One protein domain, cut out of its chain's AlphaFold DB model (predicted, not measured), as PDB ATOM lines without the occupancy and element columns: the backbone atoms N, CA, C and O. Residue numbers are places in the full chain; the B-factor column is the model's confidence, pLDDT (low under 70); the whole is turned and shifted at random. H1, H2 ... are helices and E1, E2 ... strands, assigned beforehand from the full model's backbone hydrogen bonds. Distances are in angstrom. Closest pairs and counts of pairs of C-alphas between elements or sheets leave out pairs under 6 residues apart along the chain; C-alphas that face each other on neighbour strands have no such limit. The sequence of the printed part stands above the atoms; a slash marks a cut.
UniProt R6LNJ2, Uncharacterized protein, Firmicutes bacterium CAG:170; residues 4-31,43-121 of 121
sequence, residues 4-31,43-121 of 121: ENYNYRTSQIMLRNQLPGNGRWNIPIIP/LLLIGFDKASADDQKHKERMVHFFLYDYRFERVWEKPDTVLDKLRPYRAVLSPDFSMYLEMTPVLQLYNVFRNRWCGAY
ATOM      1  N   GLU A   4      98.621 159.324  56.150       92.31
ATOM      2  CA  GLU A   4      98.154 158.195  56.958       92.31
ATOM      3  C   GLU A   4      99.315 157.356  57.517       92.31
ATOM      4  O   GLU A   4      99.353 157.048  58.708       92.31
ATOM      5  N   ASN A   5     100.319 157.052  56.684       92.06
ATOM      6  CA  ASN A   5     101.508 156.325  57.125       92.06
ATOM      7  C   ASN A   5     102.325 157.125  58.146       92.06
ATOM      8  O   ASN A   5     102.911 156.538  59.054       92.06
ATOM      9  N   TYR A   6     102.393 158.447  57.989       92.75
ATOM     10  CA  TYR A   6     103.063 159.319  58.947       92.75
ATOM     11  C   TYR A   6     102.322 159.330  60.290       92.75
ATOM     12  O   TYR A   6     102.938 159.077  61.326       92.75
ATOM     13  N   ASN A   7     101.002 159.523  60.272       93.75
ATOM     14  CA  ASN A   7     100.155 159.537  61.467       93.75
ATOM     15  C   ASN A   7     100.205 158.199  62.214       93.75
ATOM     16  O   ASN A   7     100.356 158.176  63.432       93.75
ATOM     17  N   TYR A   8     100.168 157.074  61.496       90.81
ATOM     18  CA  TYR A   8     100.317 155.751  62.101       90.81
ATOM     19  C   TYR A   8     101.681 155.593  62.792       90.81
ATOM     20  O   TYR A   8     101.738 155.253  63.975       90.81
ATOM     21  N   ARG A   9     102.777 155.921  62.090       91.56
ATOM     22  CA  ARG A   9     104.161 155.790  62.591       91.56
ATOM     23  C   ARG A   9     104.512 156.737  63.731       91.56
ATOM     24  O   ARG A   9     105.463 156.474  64.458       91.56
ATOM     25  N   THR A  10     103.777 157.833  63.866       92.88
ATOM     26  CA  THR A  10     103.953 158.816  64.943       92.88
ATOM     27  C   THR A  10     102.912 158.672  66.050       92.88
ATOM     28  O   THR A  10     102.974 159.387  67.051       92.88
ATOM     29  N   SER A  11     101.975 157.729  65.912       93.56
ATOM     30  CA  SER A  11     100.944 157.500  66.916       93.56
ATOM     31  C   SER A  11     101.554 156.999  68.225       93.56
ATOM     32  O   SER A  11     102.378 156.085  68.259       93.56
ATOM     33  N   GLN A  12     101.100 157.581  69.335       92.06
ATOM     34  CA  GLN A  12     101.539 157.199  70.681       92.06
ATOM     35  C   GLN A  12     101.230 155.733  70.988       92.06
ATOM     36  O   GLN A  12     101.997 155.060  71.671       92.06
ATOM     37  N   ILE A  13     100.131 155.215  70.430       91.88
ATOM     38  CA  ILE A  13      99.771 153.809  70.552       91.88
ATOM     39  C   ILE A  13     100.863 152.946  69.902       91.88
ATOM     40  O   ILE A  13     101.449 152.118  70.585       91.88
ATOM     41  N   MET A  14     101.257 153.194  68.650       92.38
ATOM     42  CA  MET A  14     102.317 152.415  68.003       92.38
ATOM     43  C   MET A  14     103.663 152.542  68.729       92.38
ATOM     44  O   MET A  14     104.375 151.551  68.877       92.38
ATOM     45  N   LEU A  15     104.003 153.751  69.180       94.31
ATOM     46  CA  LEU A  15     105.308 154.059  69.766       94.31
ATOM     47  C   LEU A  15     105.450 153.661  71.240       94.31
ATOM     48  O   LEU A  15     106.576 153.481  71.702       94.31
ATOM     49  N   ARG A  16     104.340 153.519  71.976       94.88
ATOM     50  CA  ARG A  16     104.309 153.144  73.402       94.88
ATOM     51  C   ARG A  16     105.139 154.080  74.300       94.88
ATOM     52  O   ARG A  16     105.652 153.655  75.332       94.88
ATOM     53  N   ASN A  17     105.288 155.349  73.919       93.38
ATOM     54  CA  ASN A  17     106.195 156.316  74.551       93.38
ATOM     55  C   ASN A  17     105.488 157.458  75.301       93.38
ATOM     56  O   ASN A  17     106.130 158.443  75.660       93.38
ATOM     57  N   GLN A  18     104.187 157.326  75.554       92.62
ATOM     58  CA  GLN A  18     103.373 158.355  76.202       92.62
ATOM     59  C   GLN A  18     103.454 158.347  77.734       92.62
ATOM     60  O   GLN A  18     103.056 159.316  78.376       92.62
ATOM     61  N   LEU A  19     103.927 157.247  78.326       93.62
ATOM     62  CA  LEU A  19     103.991 157.063  79.774       93.62
ATOM     63  C   LEU A  19     105.389 157.412  80.304       93.62
ATOM     64  O   LEU A  19     106.385 156.992  79.707       93.62
ATOM     65  N   PRO A  20     105.494 158.140  81.431       91.00
ATOM     66  CA  PRO A  20     106.782 158.428  82.042       91.00
ATOM     67  C   PRO A  20     107.404 157.139  82.580       91.00
ATOM     68  O   PRO A  20     106.759 156.358  83.285       91.00
ATOM     69  N   GLY A  21     108.675 156.927  82.260       92.06
ATOM     70  CA  GLY A  21     109.455 155.806  82.753       92.06
ATOM     71  C   GLY A  21     110.682 156.252  83.533       92.06
ATOM     72  O   GLY A  21     110.905 157.436  83.779       92.06
ATOM     73  N   ASN A  22     111.481 155.276  83.956       89.56
ATOM     74  CA  ASN A  22     112.729 155.529  84.671       89.56
ATOM     75  C   ASN A  22     113.854 154.605  84.183       89.56
ATOM     76  O   ASN A  22     113.625 153.556  83.571       89.56
ATOM     77  N   GLY A  23     115.089 155.001  84.485       92.00
ATOM     78  CA  GLY A  23     116.306 154.271  84.178       92.00
ATOM     79  C   GLY A  23     116.672 154.302  82.698       92.00
ATOM     80  O   GLY A  23     116.092 155.019  81.887       92.00
ATOM     81  N   ARG A  24     117.655 153.470  82.340       94.69
ATOM     82  CA  ARG A  24     118.240 153.405  80.991       94.69
ATOM     83  C   ARG A  24     117.221 153.136  79.879       94.69
ATOM     84  O   ARG A  24     117.433 153.560  78.749       94.69
ATOM     85  N   TRP A  25     116.161 152.400  80.193       94.31
ATOM     86  CA  TRP A  25     115.190 151.906  79.218       94.31
ATOM     87  C   TRP A  25     113.868 152.677  79.234       94.31
ATOM     88  O   TRP A  25     112.967 152.318  78.485       94.31
ATOM     89  N   ASN A  26     113.742 153.704  80.086       94.56
ATOM     90  CA  ASN A  26     112.519 154.491  80.260       94.56
ATOM     91  C   ASN A  26     111.257 153.613  80.409       94.56
ATOM     92  O   ASN A  26     110.216 153.885  79.815       94.56
ATOM     93  N   ILE A  27     111.360 152.523  81.178       96.19
ATOM     94  CA  ILE A  27     110.237 151.603  81.399       96.19
ATOM     95  C   ILE A  27     109.238 152.287  82.342       96.19
ATOM     96  O   ILE A  27     109.681 152.808  83.373       96.19
ATOM     97  N   PRO A  28     107.925 152.269  82.037       96.31
ATOM     98  CA  PRO A  28     106.909 152.874  82.890       96.31
ATOM     99  C   PRO A  28     106.946 152.363  84.334       96.31
ATOM    100  O   PRO A  28     107.257 151.198  84.609       96.31
ATOM    101  N   ILE A  29     106.615 153.242  85.275       93.12
ATOM    102  CA  ILE A  29     106.460 152.878  86.686       93.12
ATOM    103  C   ILE A  29     104.972 152.716  86.975       93.12
ATOM    104  O   ILE A  29     104.205 153.657  86.804       93.12
ATOM    105  N   ILE A  30     104.586 151.541  87.471       93.12
ATOM    106  CA  ILE A  30     103.260 151.331  88.056       93.12
ATOM    107  C   ILE A  30     103.344 151.768  89.525       93.12
ATOM    108  O   ILE A  30     104.165 151.210  90.265       93.12
ATOM    109  N   PRO A  31     102.554 152.760  89.969       91.25
ATOM    110  CA  PRO A  31     102.520 153.156  91.370       91.25
ATOM    111  C   PRO A  31     102.128 151.980  92.264       91.25
ATOM    112  O   PRO A  31     101.254 151.184  91.922       91.25
ATOM    113  N   LEU A  43      86.689 139.520  98.803       88.69
ATOM    114  CA  LEU A  43      87.412 139.516  97.539       88.69
ATOM    115  C   LEU A  43      86.966 138.362  96.634       88.69
ATOM    116  O   LEU A  43      87.188 137.182  96.909       88.69
ATOM    117  N   LEU A  44      86.398 138.735  95.490       92.94
ATOM    118  CA  LEU A  44      86.033 137.827  94.415       92.94
ATOM    119  C   LEU A  44      86.831 138.178  93.165       92.94
ATOM    120  O   LEU A  44      86.920 139.342  92.772       92.94
ATOM    121  N   LEU A  45      87.388 137.156  92.524       94.06
ATOM    122  CA  LEU A  45      88.189 137.297  91.315       94.06
ATOM    123  C   LEU A  45      87.427 136.806  90.080       94.06
ATOM    124  O   LEU A  45      86.590 135.901  90.150       94.06
ATOM    125  N   ILE A  46      87.741 137.396  88.929       94.62
ATOM    126  CA  ILE A  46      87.307 136.927  87.611       94.62
ATOM    127  C   ILE A  46      88.481 136.965  86.631       94.62
ATOM    128  O   ILE A  46      89.207 137.956  86.542       94.62
ATOM    129  N   GLY A  47      88.691 135.873  85.898       94.56
ATOM    130  CA  GLY A  47      89.726 135.820  84.868       94.56
ATOM    131  C   GLY A  47      89.395 136.774  83.724       94.56
ATOM    132  O   GLY A  47      88.236 136.881  83.320       94.56
ATOM    133  N   PHE A  48      90.404 137.454  83.177       94.69
ATOM    134  CA  PHE A  48      90.232 138.364  82.039       94.69
ATOM    135  C   PHE A  48      89.484 137.731  80.847       94.69
ATOM    136  O   PHE A  48      88.648 138.376  80.213       94.69
ATOM    137  N   ASP A  49      89.738 136.450  80.566       90.88
ATOM    138  CA  ASP A  49      89.072 135.697  79.499       90.88
ATOM    139  C   ASP A  49      87.552 135.593  79.708       90.88
ATOM    140  O   ASP A  49      86.789 135.605  78.739       90.88
ATOM    141  N   LYS A  50      87.109 135.530  80.968       89.88
ATOM    142  CA  LYS A  50      85.696 135.552  81.353       89.88
ATOM    143  C   LYS A  50      85.157 136.968  81.406       89.88
ATOM    144  O   LYS A  50      84.083 137.198  80.870       89.88
ATOM    145  N   ALA A  51      85.914 137.920  81.945       86.12
ATOM    146  CA  ALA A  51      85.513 139.324  82.015       86.12
ATOM    147  C   ALA A  51      85.237 139.936  80.627       86.12
ATOM    148  O   ALA A  51      84.357 140.778  80.480       86.12
ATOM    149  N   SER A  52      85.948 139.482  79.585       68.38
ATOM    150  CA  SER A  52      85.711 139.925  78.204       68.38
ATOM    151  C   SER A  52      84.403 139.398  77.589       68.38
ATOM    152  O   SER A  52      83.976 139.943  76.563       68.38
ATOM    153  N   ALA A  53      83.833 138.323  78.136       71.94
ATOM    154  CA  ALA A  53      82.591 137.689  77.685       71.94
ATOM    155  C   ALA A  53      81.425 137.907  78.664       71.94
ATOM    156  O   ALA A  53      80.271 137.683  78.304       71.94
ATOM    157  N   ASP A  54      81.730 138.319  79.893       67.12
ATOM    158  CA  ASP A  54      80.762 138.684  80.906       67.12
ATOM    159  C   ASP A  54      80.108 140.001  80.491       67.12
ATOM    160  O   ASP A  54      80.785 141.012  80.297       67.12
ATOM    161  N   ASP A  55      78.788 139.985  80.324       69.69
ATOM    162  CA  ASP A  55      77.958 141.141  79.955       69.69
ATOM    163  C   ASP A  55      77.819 142.118  81.141       69.69
ATOM    164  O   ASP A  55      76.738 142.563  81.517       69.69
ATOM    165  N   GLN A  56      78.948 142.371  81.807       72.00
ATOM    166  CA  GLN A  56      79.113 143.143  83.024       72.00
ATOM    167  C   GLN A  56      78.230 142.675  84.196       72.00
ATOM    168  O   GLN A  56      77.700 143.499  84.948       72.00
ATOM    169  N   LYS A  57      78.056 141.361  84.368       81.62
ATOM    170  CA  LYS A  57      77.251 140.789  85.460       81.62
ATOM    171  C   LYS A  57      78.005 140.766  86.785       81.62
ATOM    172  O   LYS A  57      77.366 140.761  87.830       81.62
ATOM    173  N   HIS A  58      79.335 140.760  86.733       86.19
ATOM    174  CA  HIS A  58      80.214 140.575  87.887       86.19
ATOM    175  C   HIS A  58      81.122 141.785  88.153       86.19
ATOM    176  O   HIS A  58      82.321 141.638  88.401       86.19
ATOM    177  N   LYS A  59      80.559 142.998  88.082       87.19
ATOM    178  CA  LYS A  59      81.286 144.273  88.261       87.19
ATOM    179  C   LYS A  59      81.961 144.399  89.629       87.19
ATOM    180  O   LYS A  59      82.971 145.078  89.760       87.19
ATOM    181  N   GLU A  60      81.423 143.738  90.645       89.00
ATOM    182  CA  GLU A  60      81.960 143.715  92.005       89.00
ATOM    183  C   GLU A  60      83.292 142.961  92.128       89.00
ATOM    184  O   GLU A  60      84.003 143.133  93.120       89.00
ATOM    185  N   ARG A  61      83.645 142.138  91.131       92.31
ATOM    186  CA  ARG A  61      84.849 141.304  91.147       92.31
ATOM    187  C   ARG A  61      86.069 142.055  90.634       92.31
ATOM    188  O   ARG A  61      85.964 142.963  89.812       92.31
ATOM    189  N   MET A  62      87.242 141.622  91.083       94.19
ATOM    190  CA  MET A  62      88.516 142.105  90.561       94.19
ATOM    191  C   MET A  62      88.994 141.225  89.407       94.19
ATOM    192  O   MET A  62      88.976 139.993  89.488       94.19
ATOM    193  N   VAL A  63      89.442 141.856  88.327       95.38
ATOM    194  CA  VAL A  63      89.937 141.148  87.145       95.38
ATOM    195  C   VAL A  63      91.388 140.735  87.363       95.38
ATOM    196  O   VAL A  63      92.226 141.571  87.701       95.38
ATOM    197  N   HIS A  64      91.700 139.457  87.137       95.81
ATOM    198  CA  HIS A  64      93.064 138.933  87.216       95.81
ATOM    199  C   HIS A  64      93.554 138.362  85.879       95.81
ATOM    200  O   HIS A  64      92.774 137.930  85.024       95.81
ATOM    201  N   PHE A  65      94.881 138.316  85.741       96.31
ATOM    202  CA  PHE A  65      95.597 137.838  84.553       96.31
ATOM    203  C   PHE A  65      96.401 136.558  84.808       96.31
ATOM    204  O   PHE A  65      97.314 136.250  84.056       96.31
ATOM    205  N   PHE A  66      96.050 135.786  85.845       94.50
ATOM    206  CA  PHE A  66      96.610 134.444  86.102       94.50
ATOM    207  C   PHE A  66      96.110 133.427  85.060       94.50
ATOM    208  O   PHE A  66      95.356 132.502  85.358       94.50
ATOM    209  N   LEU A  67      96.465 133.675  83.806       95.00
ATOM    210  CA  LEU A  67      96.051 132.987  82.595       95.00
ATOM    211  C   LEU A  67      97.287 132.833  81.703       95.00
ATOM    212  O   LEU A  67      98.324 133.438  81.945       95.00
ATOM    213  N   TYR A  68      97.172 132.054  80.635       95.38
ATOM    214  CA  TYR A  68      98.202 132.047  79.598       95.38
ATOM    215  C   TYR A  68      98.220 133.376  78.832       95.38
ATOM    216  O   TYR A  68      97.149 133.873  78.481       95.38
ATOM    217  N   ASP A  69      99.406 133.882  78.485       94.62
ATOM    218  CA  ASP A  69      99.616 135.161  77.783       94.62
ATOM    219  C   ASP A  69      98.672 135.385  76.591       94.62
ATOM    220  O   ASP A  69      98.070 136.452  76.459       94.62
ATOM    221  N   TYR A  70      98.453 134.362  75.756       93.62
ATOM    222  CA  TYR A  70      97.582 134.468  74.574       93.62
ATOM    223  C   TYR A  70      96.125 134.836  74.918       93.62
ATOM    224  O   TYR A  70      95.385 135.339  74.073       93.62
ATOM    225  N   ARG A  71      95.677 134.587  76.157       94.50
ATOM    226  CA  ARG A  71      94.326 134.939  76.624       94.50
ATOM    227  C   ARG A  71      94.163 136.439  76.845       94.50
ATOM    228  O   ARG A  71      93.034 136.921  76.802       94.50
ATOM    229  N   PHE A  72      95.256 137.166  77.072       94.56
ATOM    230  CA  PHE A  72      95.246 138.599  77.363       94.56
ATOM    231  C   PHE A  72      96.201 139.417  76.488       94.56
ATOM    232  O   PHE A  72      96.377 140.609  76.719       94.56
ATOM    233  N   GLU A  73      96.741 138.834  75.418       94.62
ATOM    234  CA  GLU A  73      97.571 139.537  74.433       94.62
ATOM    235  C   GLU A  73      96.882 140.790  73.867       94.62
ATOM    236  O   GLU A  73      97.510 141.827  73.660       94.62
ATOM    237  N   ARG A  74      95.548 140.761  73.761       93.62
ATOM    238  CA  ARG A  74      94.730 141.915  73.360       93.62
ATOM    239  C   ARG A  74      94.887 143.147  74.254       93.62
ATOM    240  O   ARG A  74      94.637 144.244  73.763       93.62
ATOM    241  N   VAL A  75      95.276 142.988  75.523       95.31
ATOM    242  CA  VAL A  75      95.596 144.115  76.420       95.31
ATOM    243  C   VAL A  75      96.762 144.915  75.845       95.31
ATOM    244  O   VAL A  75      96.747 146.137  75.879       95.31
ATOM    245  N   TRP A  76      97.745 144.229  75.256       95.94
ATOM    246  CA  TRP A  76      98.864 144.864  74.576       95.94
ATOM    247  C   TRP A  76      98.481 145.375  73.186       95.94
ATOM    248  O   TRP A  76      98.882 146.470  72.817       95.94
ATOM    249  N   GLU A  77      97.721 144.618  72.394       94.62
ATOM    250  CA  GLU A  77      97.428 144.989  71.000       94.62
ATOM    251  C   GLU A  77      96.408 146.129  70.864       94.62
ATOM    252  O   GLU A  77      96.578 147.018  70.029       94.62
ATOM    253  N   LYS A  78      95.336 146.088  71.666       94.19
ATOM    254  CA  LYS A  78      94.168 146.984  71.582       94.19
ATOM    255  C   LYS A  78      93.789 147.517  72.972       94.19
ATOM    256  O   LYS A  78      92.677 147.247  73.440       94.19
ATOM    257  N   PRO A  79      94.699 148.251  73.631       94.56
ATOM    258  CA  PRO A  79      94.545 148.652  75.026       94.56
ATOM    259  C   PRO A  79      93.316 149.544  75.245       94.56
ATOM    260  O   PRO A  79      92.579 149.280  76.186       94.56
ATOM    261  N   ASP A  80      92.999 150.484  74.342       94.00
ATOM    262  CA  ASP A  80      91.793 151.332  74.438       94.00
ATOM    263  C   ASP A  80      90.506 150.496  74.555       94.00
ATOM    264  O   ASP A  80      89.717 150.639  75.488       94.00
ATOM    265  N   THR A  81      90.324 149.543  73.633       92.00
ATOM    266  CA  THR A  81      89.137 148.674  73.598       92.00
ATOM    267  C   THR A  81      89.032 147.796  74.838       92.00
ATOM    268  O   THR A  81      87.934 147.460  75.281       92.00
ATOM    269  N   VAL A  82      90.172 147.348  75.362       92.81
ATOM    270  CA  VAL A  82      90.205 146.517  76.561       92.81
ATOM    271  C   VAL A  82      89.910 147.356  77.801       92.81
ATOM    272  O   VAL A  82      89.093 146.939  78.620       92.81
ATOM    273  N   LEU A  83      90.495 148.546  77.909       92.50
ATOM    274  CA  LEU A  83      90.284 149.457  79.027       92.50
ATOM    275  C   LEU A  83      88.802 149.809  79.179       92.50
ATOM    276  O   LEU A  83      88.265 149.702  80.279       92.50
ATOM    277  N   ASP A  84      88.110 150.120  78.081       91.25
ATOM    278  CA  ASP A  84      86.671 150.413  78.106       91.25
ATOM    279  C   ASP A  84      85.830 149.262  78.674       91.25
ATOM    280  O   ASP A  84      84.849 149.493  79.382       91.25
ATOM    281  N   LYS A  85      86.235 148.012  78.423       90.06
ATOM    282  CA  LYS A  85      85.571 146.828  78.986       90.06
ATOM    283  C   LYS A  85      85.886 146.605  80.459       90.06
ATOM    284  O   LYS A  85      85.066 146.022  81.162       90.06
ATOM    285  N   LEU A  86      87.070 147.012  80.909       92.25
ATOM    286  CA  LEU A  86      87.547 146.768  82.266       92.25
ATOM    287  C   LEU A  86      87.143 147.867  83.259       92.25
ATOM    288  O   LEU A  86      87.005 147.579  84.443       92.25
ATOM    289  N   ARG A  87      86.875 149.091  82.784       91.12
ATOM    290  CA  ARG A  87      86.424 150.238  83.599       91.12
ATOM    291  C   ARG A  87      85.292 149.945  84.597       91.12
ATOM    292  O   ARG A  87      85.338 150.518  85.679       91.12
ATOM    293  N   PRO A  88      84.269 149.124  84.280       91.00
ATOM    294  CA  PRO A  88      83.169 148.875  85.211       91.00
ATOM    295  C   PRO A  88      83.517 147.958  86.392       91.00
ATOM    296  O   PRO A  88      82.704 147.858  87.308       91.00
ATOM    297  N   TYR A  89      84.645 147.242  86.350       92.06
ATOM    298  CA  TYR A  89      85.028 146.302  87.401       92.06
ATOM    299  C   TYR A  89      85.626 147.025  88.608       92.06
ATOM    300  O   TYR A  89      86.254 148.075  88.474       92.06
ATOM    301  N   ARG A  90      85.474 146.423  89.791       91.12
ATOM    302  CA  ARG A  90      85.954 146.968  91.068       91.12
ATOM    303  C   ARG A  90      87.444 147.308  91.049       91.12
ATOM    304  O   ARG A  90      87.839 148.354  91.554       91.12
ATOM    305  N   ALA A  91      88.260 146.411  90.510       92.31
ATOM    306  CA  ALA A  91      89.686 146.622  90.313       92.31
ATOM    307  C   ALA A  91      90.215 145.676  89.233       92.31
ATOM    308  O   ALA A  91      89.578 144.682  88.875       92.31
ATOM    309  N   VAL A  92      91.407 145.975  88.734       94.25
ATOM    310  CA  VAL A  92      92.092 145.194  87.708       94.25
ATOM    311  C   VAL A  92      93.539 145.036  88.150       94.25
ATOM    312  O   VAL A  92      94.205 146.021  88.460       94.25
ATOM    313  N   LEU A  93      94.026 143.801  88.200       95.12
ATOM    314  CA  LEU A  93      95.442 143.537  88.441       95.12
ATOM    315  C   LEU A  93      96.242 143.897  87.187       95.12
ATOM    316  O   LEU A  93      95.762 143.723  86.073       95.12
ATOM    317  N   SER A  94      97.483 144.352  87.339       95.25
ATOM    318  CA  SER A  94      98.361 144.544  86.183       95.25
ATOM    319  C   SER A  94      98.613 143.205  85.469       95.25
ATOM    320  O   SER A  94      98.860 142.208  86.157       95.25
ATOM    321  N   PRO A  95      98.591 143.152  84.125       95.38
ATOM    322  CA  PRO A  95      98.930 141.939  83.391       95.38
ATOM    323  C   PRO A  95     100.405 141.572  83.583       95.38
ATOM    324  O   PRO A  95     101.265 142.447  83.711       95.38
ATOM    325  N   ASP A  96     100.689 140.271  83.562       94.75
ATOM    326  CA  ASP A  96     102.033 139.724  83.747       94.75
ATOM    327  C   ASP A  96     102.335 138.713  82.632       94.75
ATOM    328  O   ASP A  96     101.960 137.547  82.710       94.75
ATOM    329  N   PHE A  97     102.956 139.189  81.550       96.31
ATOM    330  CA  PHE A  97     103.466 138.349  80.471       96.31
ATOM    331  C   PHE A  97     104.601 137.470  80.992       96.31
ATOM    332  O   PHE A  97     105.524 137.938  81.668       96.31
ATOM    333  N   SER A  98     104.541 136.196  80.619       94.62
ATOM    334  CA  SER A  98     105.393 135.136  81.141       94.62
ATOM    335  C   SER A  98     106.879 135.395  80.873       94.62
ATOM    336  O   SER A  98     107.280 135.763  79.768       94.62
ATOM    337  N   MET A  99     107.729 135.138  81.865       94.56
ATOM    338  CA  MET A  99     109.191 135.160  81.741       94.56
ATOM    339  C   MET A  99     109.769 133.846  82.271       94.56
ATOM    340  O   MET A  99     109.306 133.335  83.286       94.56
ATOM    341  N   TYR A 100     110.797 133.318  81.606       94.44
ATOM    342  CA  TYR A 100     111.473 132.071  81.990       94.44
ATOM    343  C   TYR A 100     112.963 132.325  82.220       94.44
ATOM    344  O   TYR A 100     113.526 133.257  81.639       94.44
ATOM    345  N   LEU A 101     113.609 131.495  83.042       94.81
ATOM    346  CA  LEU A 101     115.036 131.637  83.360       94.81
ATOM    347  C   LEU A 101     115.917 131.459  82.116       94.81
ATOM    348  O   LEU A 101     116.908 132.162  81.951       94.81
ATOM    349  N   GLU A 102     115.513 130.567  81.216       97.12
ATOM    350  CA  GLU A 102     116.207 130.227  79.973       97.12
ATOM    351  C   GLU A 102     115.900 131.208  78.829       97.12
ATOM    352  O   GLU A 102     116.495 131.128  77.753       97.12
ATOM    353  N   MET A 103     114.955 132.132  79.033       96.69
ATOM    354  CA  MET A 103     114.581 133.129  78.036       96.69
ATOM    355  C   MET A 103     115.740 134.105  77.800       96.69
ATOM    356  O   MET A 103     116.402 134.549  78.737       96.69
ATOM    357  N   THR A 104     115.968 134.496  76.544       97.75
ATOM    358  CA  THR A 104     117.006 135.486  76.241       97.75
ATOM    359  C   THR A 104     116.705 136.816  76.953       97.75
ATOM    360  O   THR A 104     115.544 137.236  77.002       97.75
ATOM    361  N   PRO A 105     117.726 137.539  77.458       96.88
ATOM    362  CA  PRO A 105     117.506 138.778  78.214       96.88
ATOM    363  C   PRO A 105     116.695 139.842  77.463       96.88
ATOM    364  O   PRO A 105     115.983 140.630  78.076       96.88
ATOM    365  N   VAL A 106     116.766 139.855  76.129       96.88
ATOM    366  CA  VAL A 106     115.996 140.783  75.286       96.88
ATOM    367  C   VAL A 106     114.495 140.499  75.365       96.88
ATOM    368  O   VAL A 106     113.704 141.436  75.455       96.88
ATOM    369  N   LEU A 107     114.091 139.227  75.374       97.19
ATOM    370  CA  LEU A 107     112.685 138.847  75.513       97.19
ATOM    371  C   LEU A 107     112.177 139.096  76.937       97.19
ATOM    372  O   LEU A 107     111.068 139.601  77.099       97.19
ATOM    373  N   GLN A 108     113.003 138.839  77.957       97.06
ATOM    374  CA  GLN A 108     112.672 139.199  79.340       97.06
ATOM    375  C   GLN A 108     112.447 140.711  79.464       97.06
ATOM    376  O   GLN A 108     111.421 141.144  79.979       97.06
ATOM    377  N   LEU A 109     113.357 141.526  78.917       96.44
ATOM    378  CA  LEU A 109     113.229 142.984  78.912       96.44
ATOM    379  C   LEU A 109     111.957 143.448  78.188       96.44
ATOM    380  O   LEU A 109     111.258 144.331  78.685       96.44
ATOM    381  N   TYR A 110     111.642 142.844  77.041       96.06
ATOM    382  CA  TYR A 110     110.421 143.145  76.300       96.06
ATOM    383  C   TYR A 110     109.162 142.811  77.110       96.06
ATOM    384  O   TYR A 110     108.243 143.624  77.171       96.06
ATOM    385  N   ASN A 111     109.132 141.666  77.792       96.56
ATOM    386  CA  ASN A 111     107.993 141.272  78.624       96.56
ATOM    387  C   ASN A 111     107.855 142.173  79.848       96.56
ATOM    388  O   ASN A 111     106.756 142.646  80.116       96.56
ATOM    389  N   VAL A 112     108.962 142.539  80.506       95.75
ATOM    390  CA  VAL A 112     108.946 143.555  81.569       95.75
ATOM    391  C   VAL A 112     108.362 144.869  81.049       95.75
ATOM    392  O   VAL A 112     107.505 145.454  81.709       95.75
ATOM    393  N   PHE A 113     108.774 145.330  79.865       96.62
ATOM    394  CA  PHE A 113     108.214 146.544  79.275       96.62
ATOM    395  C   PHE A 113     106.706 146.418  79.034       96.62
ATOM    396  O   PHE A 113     105.965 147.311  79.440       96.62
ATOM    397  N   ARG A 114     106.236 145.306  78.452       96.38
ATOM    398  CA  ARG A 114     104.801 145.058  78.235       96.38
ATOM    399  C   ARG A 114     104.011 145.048  79.545       96.38
ATOM    400  O   ARG A 114     102.993 145.730  79.620       96.38
ATOM    401  N   ASN A 115     104.497 144.358  80.580       96.06
ATOM    402  CA  ASN A 115     103.837 144.279  81.894       96.06
ATOM    403  C   ASN A 115     103.664 145.679  82.486       96.06
ATOM    404  O   ASN A 115     102.576 146.068  82.909       96.06
ATOM    405  N   ARG A 116     104.746 146.469  82.473       96.00
ATOM    406  CA  ARG A 116     104.756 147.813  83.058       96.00
ATOM    407  C   ARG A 116     103.965 148.826  82.252       96.00
ATOM    408  O   ARG A 116     103.260 149.630  82.847       96.00
ATOM    409  N   TRP A 117     104.064 148.784  80.927       96.88
ATOM    410  CA  TRP A 117     103.319 149.688  80.062       96.88
ATOM    411  C   TRP A 117     101.818 149.412  80.146       96.88
ATOM    412  O   TRP A 117     101.064 150.339  80.402       96.88
ATOM    413  N   CYS A 118     101.386 148.150  80.039       96.19
ATOM    414  CA  CYS A 118      99.965 147.810  80.145       96.19
ATOM    415  C   CYS A 118      99.385 148.097  81.532       96.19
ATOM    416  O   CYS A 118      98.220 148.451  81.628       96.19
ATOM    417  N   GLY A 119     100.161 147.920  82.607       95.25
ATOM    418  CA  GLY A 119      99.682 148.224  83.956       95.25
ATOM    419  C   GLY A 119      99.667 149.717  84.304       95.25
ATOM    420  O   GLY A 119      99.034 150.087  85.286       95.25
ATOM    421  N   ALA A 120     100.375 150.560  83.548       94.75
ATOM    422  CA  ALA A 120     100.403 152.013  83.743       94.75
ATOM    423  C   ALA A 120      99.502 152.783  82.756       94.75
ATOM    424  O   ALA A 120      99.324 153.988  82.930       94.75
ATOM    425  N   TYR A 121      98.989 152.104  81.728       94.19
ATOM    426  CA  TYR A 121      98.062 152.632  80.726       94.19
ATOM    427  C   TYR A 121      96.631 152.703  81.268       94.19
ATOM    428  O   TYR A 121      95.998 153.769  81.095       94.19
TER     429      TYR A 121
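Overview. This is residues 4 to 31 and 43 to 121 of the 121 residues of an uncharacterized protein of Firmicutes bacterium CAG:170 (UniProt R6LNJ2). What shape is this? A small parallel ribbon, E1 and E2 with H3 between them in sequence, lies at one end and the long helix H6 at the other; H4 is in the middle, and H5 runs from it back toward the ribbon. Residues 4 to 12, mostly H1, stick out as an arm. How much is named? The printed part has 107 residues in the order H1 H2 E1 H3 E2 H4 H5 H6; it is mostly helix, with 50 residues, under half, in named elements. It is compact, with a radius of gyration of the C-alphas of 15.0 A and spans of 41 by 40 by 25 A.

Along the chain. Where are the elements? H1 is residues 4 to 10, 9.9 A long from (98.154, 158.195, 56.958); H2 12 to 15; E1 45 to 47; H3 48 to 51; E2 62 to 64; H4 73 to 77; H5 79 to 86, 10.2 A. Where does the last end? H6, residues 105 to 120, 22.3 A, ends at (100.403, 152.013, 83.743).

Arrangement. How do the strands pair? E1 and E2 are parallel at 41 degrees, with N 46 and O 62 2.9 A apart; E1, H3, E2 form a strand-helix-strand unit, parallel strands with a helix between, its crossover right-handed. What meets H4? H6, with residues 114 to 118 alone, only just touches it, with 3 pairs of C-alphas within 8 A, the closest Trp 76 and Cys 118, 6.4 A. Are the helix backbones complete? In H1, H4 and H6 every O i to N i+4 pair is within hydrogen-bond range, in H5 3 of 4; H2 and H3 are too short.

Size, cuts and confidence. Is anything missing? Residues 32 to 42 are not printed; C-alphas 31 and 43 are 21.3 A apart. Which link is long, and where is confidence low? H5 to H6; pLDDT is under 70 at residues 52 and 54 to 55.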